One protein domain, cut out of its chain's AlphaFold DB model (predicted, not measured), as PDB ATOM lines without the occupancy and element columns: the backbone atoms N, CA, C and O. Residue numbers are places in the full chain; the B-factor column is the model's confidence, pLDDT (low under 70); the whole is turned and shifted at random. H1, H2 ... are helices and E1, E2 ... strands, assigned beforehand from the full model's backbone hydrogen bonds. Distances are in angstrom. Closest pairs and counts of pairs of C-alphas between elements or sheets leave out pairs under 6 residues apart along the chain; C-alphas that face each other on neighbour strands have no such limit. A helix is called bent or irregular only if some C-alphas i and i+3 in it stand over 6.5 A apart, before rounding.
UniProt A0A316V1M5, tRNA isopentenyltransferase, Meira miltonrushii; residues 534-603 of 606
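What this domain is: This is residues 534 to 603 of the 606 residues of the protein "tRNA isopentenyltransferase" of Meira miltonrushii (UniProt A0A316V1M5). What is the main picture? A small body is built of an antiparallel hairpin of two short strands, E1 and E2, with H2 beside it, H1 near one end of H2 and H3 just beyond the other; from this body a tail, residues 582 to 603, sticks out and ends in the longest helix, H4. Residues 548 to 553, within the link of the hairpin, also stick out. What is the make-up? The printed part has 70 residues and is mostly helix, with four named helices and two named strands in the order H1 E1 E2 H2 H3 H4. How large is it? It is only just loose, close to extended, with a radius of gyration of the C-alphas of 16.6 A and spans of 51 by 26 by 23 A.

How they stand to each other: How is the sheet paired? E1, residues 539 to 541, and E2, residues 556 to 558, form an antiparallel hairpin with 144 degrees between their directions. N 540 and O 557 are within hydrogen-bond range at 2.8 A, as are N 557 and O 540 at 2.8 A. What is near the sheet? H2, residues 559 to 567, comes closest to E1 at the C-alphas of Arg 559 and Phe 539, 5.4 A apart. H1, residues 534 to 537, touches H2, the closest C-alphas being those of Arg 536 and Ala 560, 5.0 A apart. Where are the other helices? H3, residues 569 to 577, is close to H2 but not clearly touching, at a steep tilt of 60 degrees, the same way; their closest C-alphas, of His 565 and His 571, are 6.4 A apart. H4, residues 588 to 601, is apart from H1, E1, E2, H2 and H3. How do the helix backbones run? In H3 and H4 every O i to N i+4 pair is within hydrogen-bond range, in H2 3 of 5, and H1 is too short for such a pair.

Where its parts are: Where do E1 and E2 begin? C-alpha 539 is at (66.727, -11.755, 133.208) and C-alpha 556 at (67.631, -6.887, 130.094). How long are the helices? From first to last C-alpha H2 measures 13.9 A, H3 12.2 A and H4 19.7 A. H2 is irregular: C-alphas 560 and 563 are 7.6 A apart. Where does the last helix end? C-alpha 601 of H4 is at (48.696, 21.946, 111.900).

The domain as a whole: How far does the printed part reach? The two C-alphas farthest apart, those of Asp 534 and Ala 601, are 51.9 A apart; without the stretches that stand free, the body of 42 residues spans 34 by 18 by 12 A. Which link is long, and is there a cut? The link from E1 to E2, with 14 residues, is long, and the printed part has no cut. Where is confidence low? The mean pLDDT of the printed part is 74.4, and residues 534 to 536, 550 to 551 and 582 to 603 are under 70.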
ATOM      1  N   ASP A 534      62.964 -19.990 139.877       57.31
ATOM      2  CA  ASP A 534      64.122 -19.109 139.741       57.31
ATOM      3  C   ASP A 534      64.438 -18.812 138.264       57.31
ATOM      4  O   ASP A 534      64.631 -17.655 137.890       57.31
ATOM      5  N   ASP A 535      64.353 -19.821 137.386       63.88
ATOM      6  CA  ASP A 535      64.554 -19.651 135.943       63.88
ATOM      7  C   ASP A 535      63.551 -18.656 135.331       63.88
ATOM      8  O   ASP A 535      63.924 -17.758 134.571       63.88
ATOM      9  N   ARG A 536      62.279 -18.729 135.743       69.56
ATOM     10  CA  ARG A 536      61.233 -17.779 135.318       69.56
ATOM     11  C   ARG A 536      61.495 -16.335 135.769       69.56
ATOM     12  O   ARG A 536      61.019 -15.406 135.109       69.56
ATOM     13  N   LEU A 537      62.210 -16.151 136.880       75.88
ATOM     14  CA  LEU A 537      62.540 -14.848 137.467       75.88
ATOM     15  C   LEU A 537      63.900 -14.293 137.014       75.88
ATOM     16  O   LEU A 537      64.191 -13.130 137.296       75.88
ATOM     17  N   SER A 538      64.690 -15.073 136.277       83.50
ATOM     18  CA  SER A 538      65.925 -14.607 135.643       83.50
ATOM     19  C   SER A 538      65.666 -13.557 134.551       83.50
ATOM     20  O   SER A 538      64.599 -13.493 133.933       83.50
ATOM     21  N   PHE A 539      66.665 -12.723 134.292       87.25
ATOM     22  CA  PHE A 539      66.727 -11.755 133.208       87.25
ATOM     23  C   PHE A 539      67.700 -12.231 132.129       87.25
ATOM     24  O   PHE A 539      68.787 -12.727 132.406       87.25
ATOM     25  N   VAL A 540      67.320 -12.009 130.873       88.31
ATOM     26  CA  VAL A 540      68.110 -12.316 129.680       88.31
ATOM     27  C   VAL A 540      68.379 -11.015 128.930       88.31
ATOM     28  O   VAL A 540      67.474 -10.200 128.740       88.31
ATOM     29  N   ILE A 541      69.620 -10.799 128.493       88.50
ATOM     30  CA  ILE A 541      69.984  -9.637 127.674       88.50
ATOM     31  C   ILE A 541      69.489  -9.862 126.244       88.50
ATOM     32  O   ILE A 541      69.782 -10.884 125.628       88.50
ATOM     33  N   CYS A 542      68.758  -8.897 125.685       89.12
ATOM     34  CA  CYS A 542      68.381  -8.931 124.278       89.12
ATOM     35  C   CYS A 542      69.517  -8.365 123.402       89.12
ATOM     36  O   CYS A 542      69.747  -7.151 123.454       89.12
ATOM     37  N   PRO A 543      70.181  -9.168 122.544       86.00
ATOM     38  CA  PRO A 543      71.283  -8.681 121.708       86.00
ATOM     39  C   PRO A 543      70.808  -7.691 120.635       86.00
ATOM     40  O   PRO A 543      71.545  -6.803 120.240       86.00
ATOM     41  N   ILE A 544      69.551  -7.796 120.193       85.69
ATOM     42  CA  ILE A 544      68.974  -6.909 119.172       85.69
ATOM     43  C   ILE A 544      68.643  -5.524 119.750       85.69
ATOM     44  O   ILE A 544      68.810  -4.517 119.065       85.69
ATOM     45  N   CYS A 545      68.152  -5.461 120.992       86.75
ATOM     46  CA  CYS A 545      67.723  -4.202 121.611       86.75
ATOM     47  C   CYS A 545      68.849  -3.475 122.354       86.75
ATOM     48  O   CYS A 545      68.800  -2.252 122.458       86.75
ATOM     49  N   THR A 546      69.834  -4.210 122.871       86.06
ATOM     50  CA  THR A 546      71.057  -3.635 123.452       86.06
ATOM     51  C   THR A 546      71.823  -2.875 122.361       86.06
ATOM     52  O   THR A 546      71.866  -3.380 121.240       86.06
ATOM     53  N   PRO A 547      72.384  -1.678 122.611       82.12
ATOM     54  CA  PRO A 547      73.239  -1.000 121.632       82.12
ATOM     55  C   PRO A 547      74.612  -1.684 121.506       82.12
ATOM     56  O   PRO A 547      75.080  -2.301 122.458       82.12
ATOM     57  N   ASP A 548      75.262  -1.566 120.343       76.81
ATOM     58  CA  ASP A 548      76.567  -2.202 120.070       76.81
ATOM     59  C   ASP A 548      77.780  -1.399 120.592       76.81
ATOM     60  O   ASP A 548      78.914  -1.867 120.502       76.81
ATOM     61  N   GLU A 549      77.577  -0.185 121.112       77.19
ATOM     62  CA  GLU A 549      78.673   0.688 121.555       77.19
ATOM     63  C   GLU A 549      79.279   0.191 122.889       77.19
ATOM     64  O   GLU A 549      78.524  -0.094 123.829       77.19
ATOM     65  N   PRO A 550      80.618   0.107 123.030       67.62
ATOM     66  CA  PRO A 550      81.263  -0.312 124.274       67.62
ATOM     67  C   PRO A 550      80.830   0.543 125.474       67.62
ATOM     68  O   PRO A 550      80.907   1.766 125.437       67.62
ATOM     69  N   GLY A 551      80.379  -0.109 126.548       68.69
ATOM     70  CA  GLY A 551      79.852   0.569 127.742       68.69
ATOM     71  C   GLY A 551      78.342   0.848 127.720       68.69
ATOM     72  O   GLY A 551      77.809   1.289 128.735       68.69
ATOM     73  N   SER A 552      77.643   0.535 126.624       78.00
ATOM     74  CA  SER A 552      76.186   0.687 126.528       78.00
ATOM     75  C   SER A 552      75.412  -0.090 127.590       78.00
ATOM     76  O   SER A 552      75.755  -1.217 127.957       78.00
ATOM     77  N   GLU A 553      74.288   0.483 128.016       83.56
ATOM     78  CA  GLU A 553      73.357  -0.172 128.927       83.56
ATOM     79  C   GLU A 553      72.645  -1.377 128.269       83.56
ATOM     80  O   GLU A 553      71.972  -1.215 127.239       83.56
ATOM     81  N   PRO A 554      72.716  -2.585 128.863       86.00
ATOM     82  CA  PRO A 554      72.089  -3.774 128.301       86.00
ATOM     83  C   PRO A 554      70.563  -3.718 128.410       86.00
ATOM     84  O   PRO A 554      69.994  -3.376 129.448       86.00
ATOM     85  N   GLN A 555      69.868  -4.131 127.349       87.62
ATOM     86  CA  GLN A 555      68.413  -4.301 127.378       87.62
ATOM     87  C   GLN A 555      68.063  -5.664 127.982       87.62
ATOM     88  O   GLN A 555      67.867  -6.650 127.269       87.62
ATOM     89  N   MET A 556      68.012  -5.709 129.313       88.56
ATOM     90  CA  MET A 556      67.631  -6.887 130.094       88.56
ATOM     91  C   MET A 556      66.109  -7.084 130.113       88.56
ATOM     92  O   MET A 556      65.335  -6.158 130.350       88.56
ATOM     93  N   VAL A 557      65.675  -8.323 129.889       85.56
ATOM     94  CA  VAL A 557      64.268  -8.725 129.784       85.56
ATOM     95  C   VAL A 557      64.035  -9.931 130.684       85.56
ATOM     96  O   VAL A 557      64.751 -10.919 130.580       85.56
ATOM     97  N   LEU A 558      63.016  -9.882 131.542       85.88
ATOM     98  CA  LEU A 558      62.623 -11.026 132.371       85.88
ATOM     99  C   LEU A 558      62.301 -12.242 131.481       85.88
ATOM    100  O   LEU A 558      61.483 -12.108 130.566       85.88
ATOM    101  N   ARG A 559      62.877 -13.420 131.755       85.62
ATOM    102  CA  ARG A 559      62.721 -14.651 130.956       85.62
ATOM    103  C   ARG A 559      61.246 -15.015 130.760       85.62
ATOM    104  O   ARG A 559      60.819 -15.226 129.627       85.62
ATOM    105  N   ALA A 560      60.426 -14.915 131.810       83.94
ATOM    106  CA  ALA A 560      58.970 -15.104 131.730       83.94
ATOM    107  C   ALA A 560      58.221 -14.127 130.787       83.94
ATOM    108  O   ALA A 560      57.079 -14.393 130.423       83.94
ATOM    109  N   LYS A 561      58.832 -13.002 130.387       86.44
ATOM    110  CA  LYS A 561      58.282 -12.004 129.446       86.44
ATOM    111  C   LYS A 561      59.048 -11.928 128.123       86.44
ATOM    112  O   LYS A 561      58.800 -11.025 127.321       86.44
ATOM    113  N   TRP A 562      59.963 -12.863 127.865       87.62
ATOM    114  CA  TRP A 562      60.754 -12.885 126.636       87.62
ATOM    115  C   TRP A 562      59.870 -12.925 125.379       87.62
ATOM    116  O   TRP A 562      60.077 -12.151 124.443       87.62
ATOM    117  N   GLN A 563      58.819 -13.751 125.401       88.06
ATOM    118  CA  GLN A 563      57.887 -13.885 124.281       88.06
ATOM    119  C   GLN A 563      57.111 -12.586 123.998       88.06
ATOM    120  O   GLN A 563      56.941 -12.215 122.836       88.06
ATOM    121  N   ASP A 564      56.696 -11.855 125.036       87.88
ATOM    122  CA  ASP A 564      56.041 -10.548 124.890       87.88
ATOM    123  C   ASP A 564      57.010  -9.497 124.332       87.88
ATOM    124  O   ASP A 564      56.636  -8.671 123.495       87.88
ATOM    125  N   HIS A 565      58.273  -9.537 124.773       89.19
ATOM    126  CA  HIS A 565      59.312  -8.619 124.321       89.19
ATOM    127  C   HIS A 565      59.582  -8.752 122.818       89.19
ATOM    128  O   HIS A 565      59.500  -7.743 122.115       89.19
ATOM    129  N   ILE A 566      59.839  -9.965 122.306       90.50
ATOM    130  CA  ILE A 566      60.179 -10.166 120.883       90.50
ATOM    131  C   ILE A 566      59.024  -9.786 119.937       90.50
ATOM    132  O   ILE A 566      59.248  -9.278 118.837       90.50
ATOM    133  N   HIS A 567      57.771  -9.935 120.382       86.69
ATOM    134  CA  HIS A 567      56.592  -9.490 119.628       86.69
ATOM    135  C   HIS A 567      56.297  -7.987 119.788       86.69
ATOM    136  O   HIS A 567      55.513  -7.424 119.005       86.69
ATOM    137  N   GLY A 568      56.923  -7.336 120.769       88.00
ATOM    138  CA  GLY A 568      56.723  -5.945 121.145       88.00
ATOM    139  C   GLY A 568      57.235  -4.932 120.119       88.00
ATOM    140  O   GLY A 568      58.144  -5.179 119.325       88.00
ATOM    141  N   LYS A 569      56.657  -3.723 120.161       87.25
ATOM    142  CA  LYS A 569      57.022  -2.615 119.258       87.25
ATOM    143  C   LYS A 569      58.488  -2.192 119.404       87.25
ATOM    144  O   LYS A 569      59.109  -1.845 118.408       87.25
ATOM    145  N   VAL A 570      59.037  -2.232 120.623       86.00
ATOM    146  CA  VAL A 570      60.438  -1.862 120.902       86.00
ATOM    147  C   VAL A 570      61.398  -2.805 120.176       86.00
ATOM    148  O   VAL A 570      62.242  -2.335 119.418       86.00
ATOM    149  N   HIS A 571      61.203  -4.120 120.317       88.31
ATOM    150  CA  HIS A 571      62.039  -5.127 119.667       88.31
ATOM    151  C   HIS A 571      61.943  -5.061 118.141       88.31
ATOM    152  O   HIS A 571      62.961  -4.979 117.460       88.31
ATOM    153  N   LYS A 572      60.725  -4.969 117.589       86.62
ATOM    154  CA  LYS A 572      60.517  -4.788 116.142       86.62
ATOM    155  C   LYS A 572      61.207  -3.527 115.611       86.62
ATOM    156  O   LYS A 572      61.862  -3.580 114.574       86.62
ATOM    157  N   ASN A 573      61.130  -2.409 116.334       86.31
ATOM    158  CA  ASN A 573      61.834  -1.179 115.967       86.31
ATOM    159  C   ASN A 573      63.363  -1.337 116.013       86.31
ATOM    160  O   ASN A 573      64.044  -0.778 115.156       86.31
ATOM    161  N   ALA A 574      63.903  -2.101 116.965       86.19
ATOM    162  CA  ALA A 574      65.329  -2.419 117.020       86.19
ATOM    163  C   ALA A 574      65.765  -3.328 115.851       86.19
ATOM    164  O   ALA A 574      66.765  -3.036 115.200       86.19
ATOM    165  N   MET A 575      64.967  -4.343 115.492       86.31
ATOM    166  CA  MET A 575      65.203  -5.172 114.297       86.31
ATOM    167  C   MET A 575      65.197  -4.351 112.999       86.31
ATOM    168  O   MET A 575      66.055  -4.571 112.147       86.31
ATOM    169  N   TYR A 576      64.278  -3.385 112.855       86.62
ATOM    170  CA  TYR A 576      64.282  -2.454 111.718       86.62
ATOM    171  C   TYR A 576      65.524  -1.549 111.712       86.62
ATOM    172  O   TYR A 576      66.105  -1.333 110.654       86.62
ATOM    173  N   LYS A 577      65.953  -1.026 112.873       84.62
ATOM    174  CA  LYS A 577      67.172  -0.200 112.983       84.62
ATOM    175  C   LYS A 577      68.441  -0.974 112.609       84.62
ATOM    176  O   LYS A 577      69.300  -0.414 111.941       84.62
ATOM    177  N   ARG A 578      68.541  -2.245 113.014       81.50
ATOM    178  CA  ARG A 578      69.665  -3.144 112.690       81.50
ATOM    179  C   ARG A 578      69.582  -3.767 111.284       81.50
ATOM    180  O   ARG A 578      70.423  -4.587 110.944       81.50
ATOM    181  N   GLY A 579      68.560  -3.445 110.483       78.88
ATOM    182  CA  GLY A 579      68.373  -4.007 109.136       78.88
ATOM    183  C   GLY A 579      67.985  -5.494 109.087       78.88
ATOM    184  O   GLY A 579      67.901  -6.055 108.000       78.88
ATOM    185  N   ILE A 580      67.711  -6.127 110.234       80.06
ATOM    186  CA  ILE A 580      67.343  -7.553 110.341       80.06
ATOM    187  C   ILE A 580      65.943  -7.799 109.757       80.06
ATOM    188  O   ILE A 580      65.669  -8.854 109.190       80.06
ATOM    189  N   LEU A 581      65.053  -6.809 109.875       72.88
ATOM    190  CA  LEU A 581      63.779  -6.775 109.162       72.88
ATOM    191  C   LEU A 581      63.829  -5.688 108.091       72.88
ATOM    192  O   LEU A 581      64.031  -4.511 108.399       72.88
ATOM    193  N   SER A 582      63.567  -6.062 106.841       55.38
ATOM    194  CA  SER A 582      63.254  -5.099 105.790       55.38
ATOM    195  C   SER A 582      61.855  -4.521 106.021       55.38
ATOM    196  O   SER A 582      60.912  -5.230 106.376       55.38
ATOM    197  N   ARG A 583      61.688  -3.210 105.808       54.16
ATOM    198  CA  ARG A 583      60.349  -2.622 105.670       54.16
ATOM    199  C   ARG A 583      59.784  -3.046 104.318       54.16
ATOM    200  O   ARG A 583      60.149  -2.477 103.292       54.16
ATOM    201  N   SER A 584      58.912  -4.043 104.316       43.81
ATOM    202  CA  SER A 584      58.210  -4.489 103.118       43.81
ATOM    203  C   SER A 584      57.147  -3.471 102.685       43.81
ATOM    204  O   SER A 584      56.067  -3.394 103.263       43.81
ATOM    205  N   GLY A 585      57.446  -2.735 101.612       38.22
ATOM    206  CA  GLY A 585      56.451  -2.050 100.779       38.22
ATOM    207  C   GLY A 585      56.074  -0.606 101.178       38.22
ATOM    208  O   GLY A 585      56.199  -0.218 102.344       38.22
ATOM    209  N   PRO A 586      55.628   0.214 100.205       42.97
ATOM    210  CA  PRO A 586      55.333   1.629 100.408       42.97
ATOM    211  C   PRO A 586      53.867   1.860 100.802       42.97
ATOM    212  O   PRO A 586      52.990   1.856  99.947       42.97
ATOM    213  N   ASP A 587      53.607   2.110 102.087       43.47
ATOM    214  CA  ASP A 587      52.301   2.648 102.532       43.47
ATOM    215  C   ASP A 587      52.402   3.443 103.855       43.47
ATOM    216  O   ASP A 587      51.719   4.436 104.095       43.47
ATOM    217  N   GLN A 588      53.356   3.085 104.724       47.78
ATOM    218  CA  GLN A 588      53.478   3.712 106.049       47.78
ATOM    219  C   GLN A 588      54.166   5.088 106.062       47.78
ATOM    220  O   GLN A 588      54.076   5.790 107.070       47.78
ATOM    221  N   SER A 589      54.853   5.505 104.991       50.09
ATOM    222  CA  SER A 589      55.442   6.852 104.918       50.09
ATOM    223  C   SER A 589      54.371   7.923 104.757       50.09
ATOM    224  O   SER A 589      54.426   8.937 105.449       50.09
ATOM    225  N   GLU A 590      53.374   7.677 103.906       49.81
ATOM    226  CA  GLU A 590      52.336   8.655 103.593       49.81
ATOM    227  C   GLU A 590      51.390   8.866 104.782       49.81
ATOM    228  O   GLU A 590      51.116  10.003 105.164       49.81
ATOM    229  N   GLU A 591      50.957   7.790 105.449       49.06
ATOM    230  CA  GLU A 591      50.089   7.912 106.623       49.06
ATOM    231  C   GLU A 591      50.833   8.488 107.845       49.06
ATOM    232  O   GLU A 591      50.263   9.260 108.620       49.06
ATOM    233  N   ALA A 592      52.130   8.188 108.003       53.03
ATOM    234  CA  ALA A 592      52.961   8.808 109.038       53.03
ATOM    235  C   ALA A 592      53.246  10.292 108.751       53.03
ATOM    236  O   ALA A 592      53.249  11.093 109.689       53.03
ATOM    237  N   GLN A 593      53.438  10.684 107.485       56.22
ATOM    238  CA  GLN A 593      53.547  12.088 107.079       56.22
ATOM    239  C   GLN A 593      52.221  12.826 107.279       56.22
ATOM    240  O   GLN A 593      52.231  13.881 107.907       56.22
ATOM    241  N   LYS A 594      51.080  12.249 106.879       61.78
ATOM    242  CA  LYS A 594      49.737  12.802 107.144       61.78
ATOM    243  C   LYS A 594      49.488  12.984 108.649       61.78
ATOM    244  O   LYS A 594      49.050  14.052 109.070       61.78
ATOM    245  N   LYS A 595      49.864  12.011 109.491       66.44
ATOM    246  CA  LYS A 595      49.767  12.117 110.963       66.44
ATOM    247  C   LYS A 595      50.759  13.110 111.587       66.44
ATOM    248  O   LYS A 595      50.433  13.707 112.614       66.44
ATOM    249  N   ARG A 596      51.941  13.327 110.995       64.06
ATOM    250  CA  ARG A 596      52.870  14.402 111.407       64.06
ATOM    251  C   ARG A 596      52.347  15.781 111.008       64.06
ATOM    252  O   ARG A 596      52.290  16.649 111.869       64.06
ATOM    253  N   ALA A 597      51.901  15.946 109.764       65.88
ATOM    254  CA  ALA A 597      51.324  17.184 109.250       65.88
ATOM    255  C   ALA A 597      50.077  17.599 110.046       65.88
ATOM    256  O   ALA A 597      49.996  18.741 110.482       65.88
ATOM    257  N   ALA A 598      49.169  16.663 110.351       67.75
ATOM    258  CA  ALA A 598      48.007  16.928 111.203       67.75
ATOM    259  C   ALA A 598      48.399  17.391 112.622       67.75
ATOM    260  O   ALA A 598      47.785  18.304 113.164       67.75
ATOM    261  N   ARG A 599      49.455  16.812 113.216       68.75
ATOM    262  CA  ARG A 599      49.986  17.240 114.526       68.75
ATOM    263  C   ARG A 599      50.746  18.568 114.490       68.75
ATOM    264  O   ARG A 599      50.847  19.211 115.527       68.75
ATOM    265  N   GLN A 600      51.299  18.958 113.343       67.19
ATOM    266  CA  GLN A 600      51.925  20.268 113.148       67.19
ATOM    267  C   GLN A 600      50.873  21.353 112.892       67.19
ATOM    268  O   GLN A 600      50.959  22.418 113.485       67.19
ATOM    269  N   ALA A 601      49.838  21.057 112.100       63.72
ATOM    270  CA  ALA A 601      48.696  21.946 111.900       63.72
ATOM    271  C   ALA A 601      47.958  22.220 113.222       63.72
ATOM    272  O   ALA A 601      47.729  23.374 113.559       63.72
ATOM    273  N   ALA A 602      47.698  21.183 114.027       61.09
ATOM    274  CA  ALA A 602      47.089  21.321 115.354       61.09
ATOM    275  C   ALA A 602      47.979  22.022 116.406       61.09
ATOM    276  O   ALA A 602      47.534  22.214 117.527       61.09
ATOM    277  N   ARG A 603      49.231  22.370 116.077       58.47
ATOM    278  CA  ARG A 603      50.153  23.129 116.944       58.47
ATOM    279  C   ARG A 603      50.316  24.597 116.542       58.47
ATOM    280  O   ARG A 603      51.019  25.317 117.235       58.47
TER     281      ARG A 603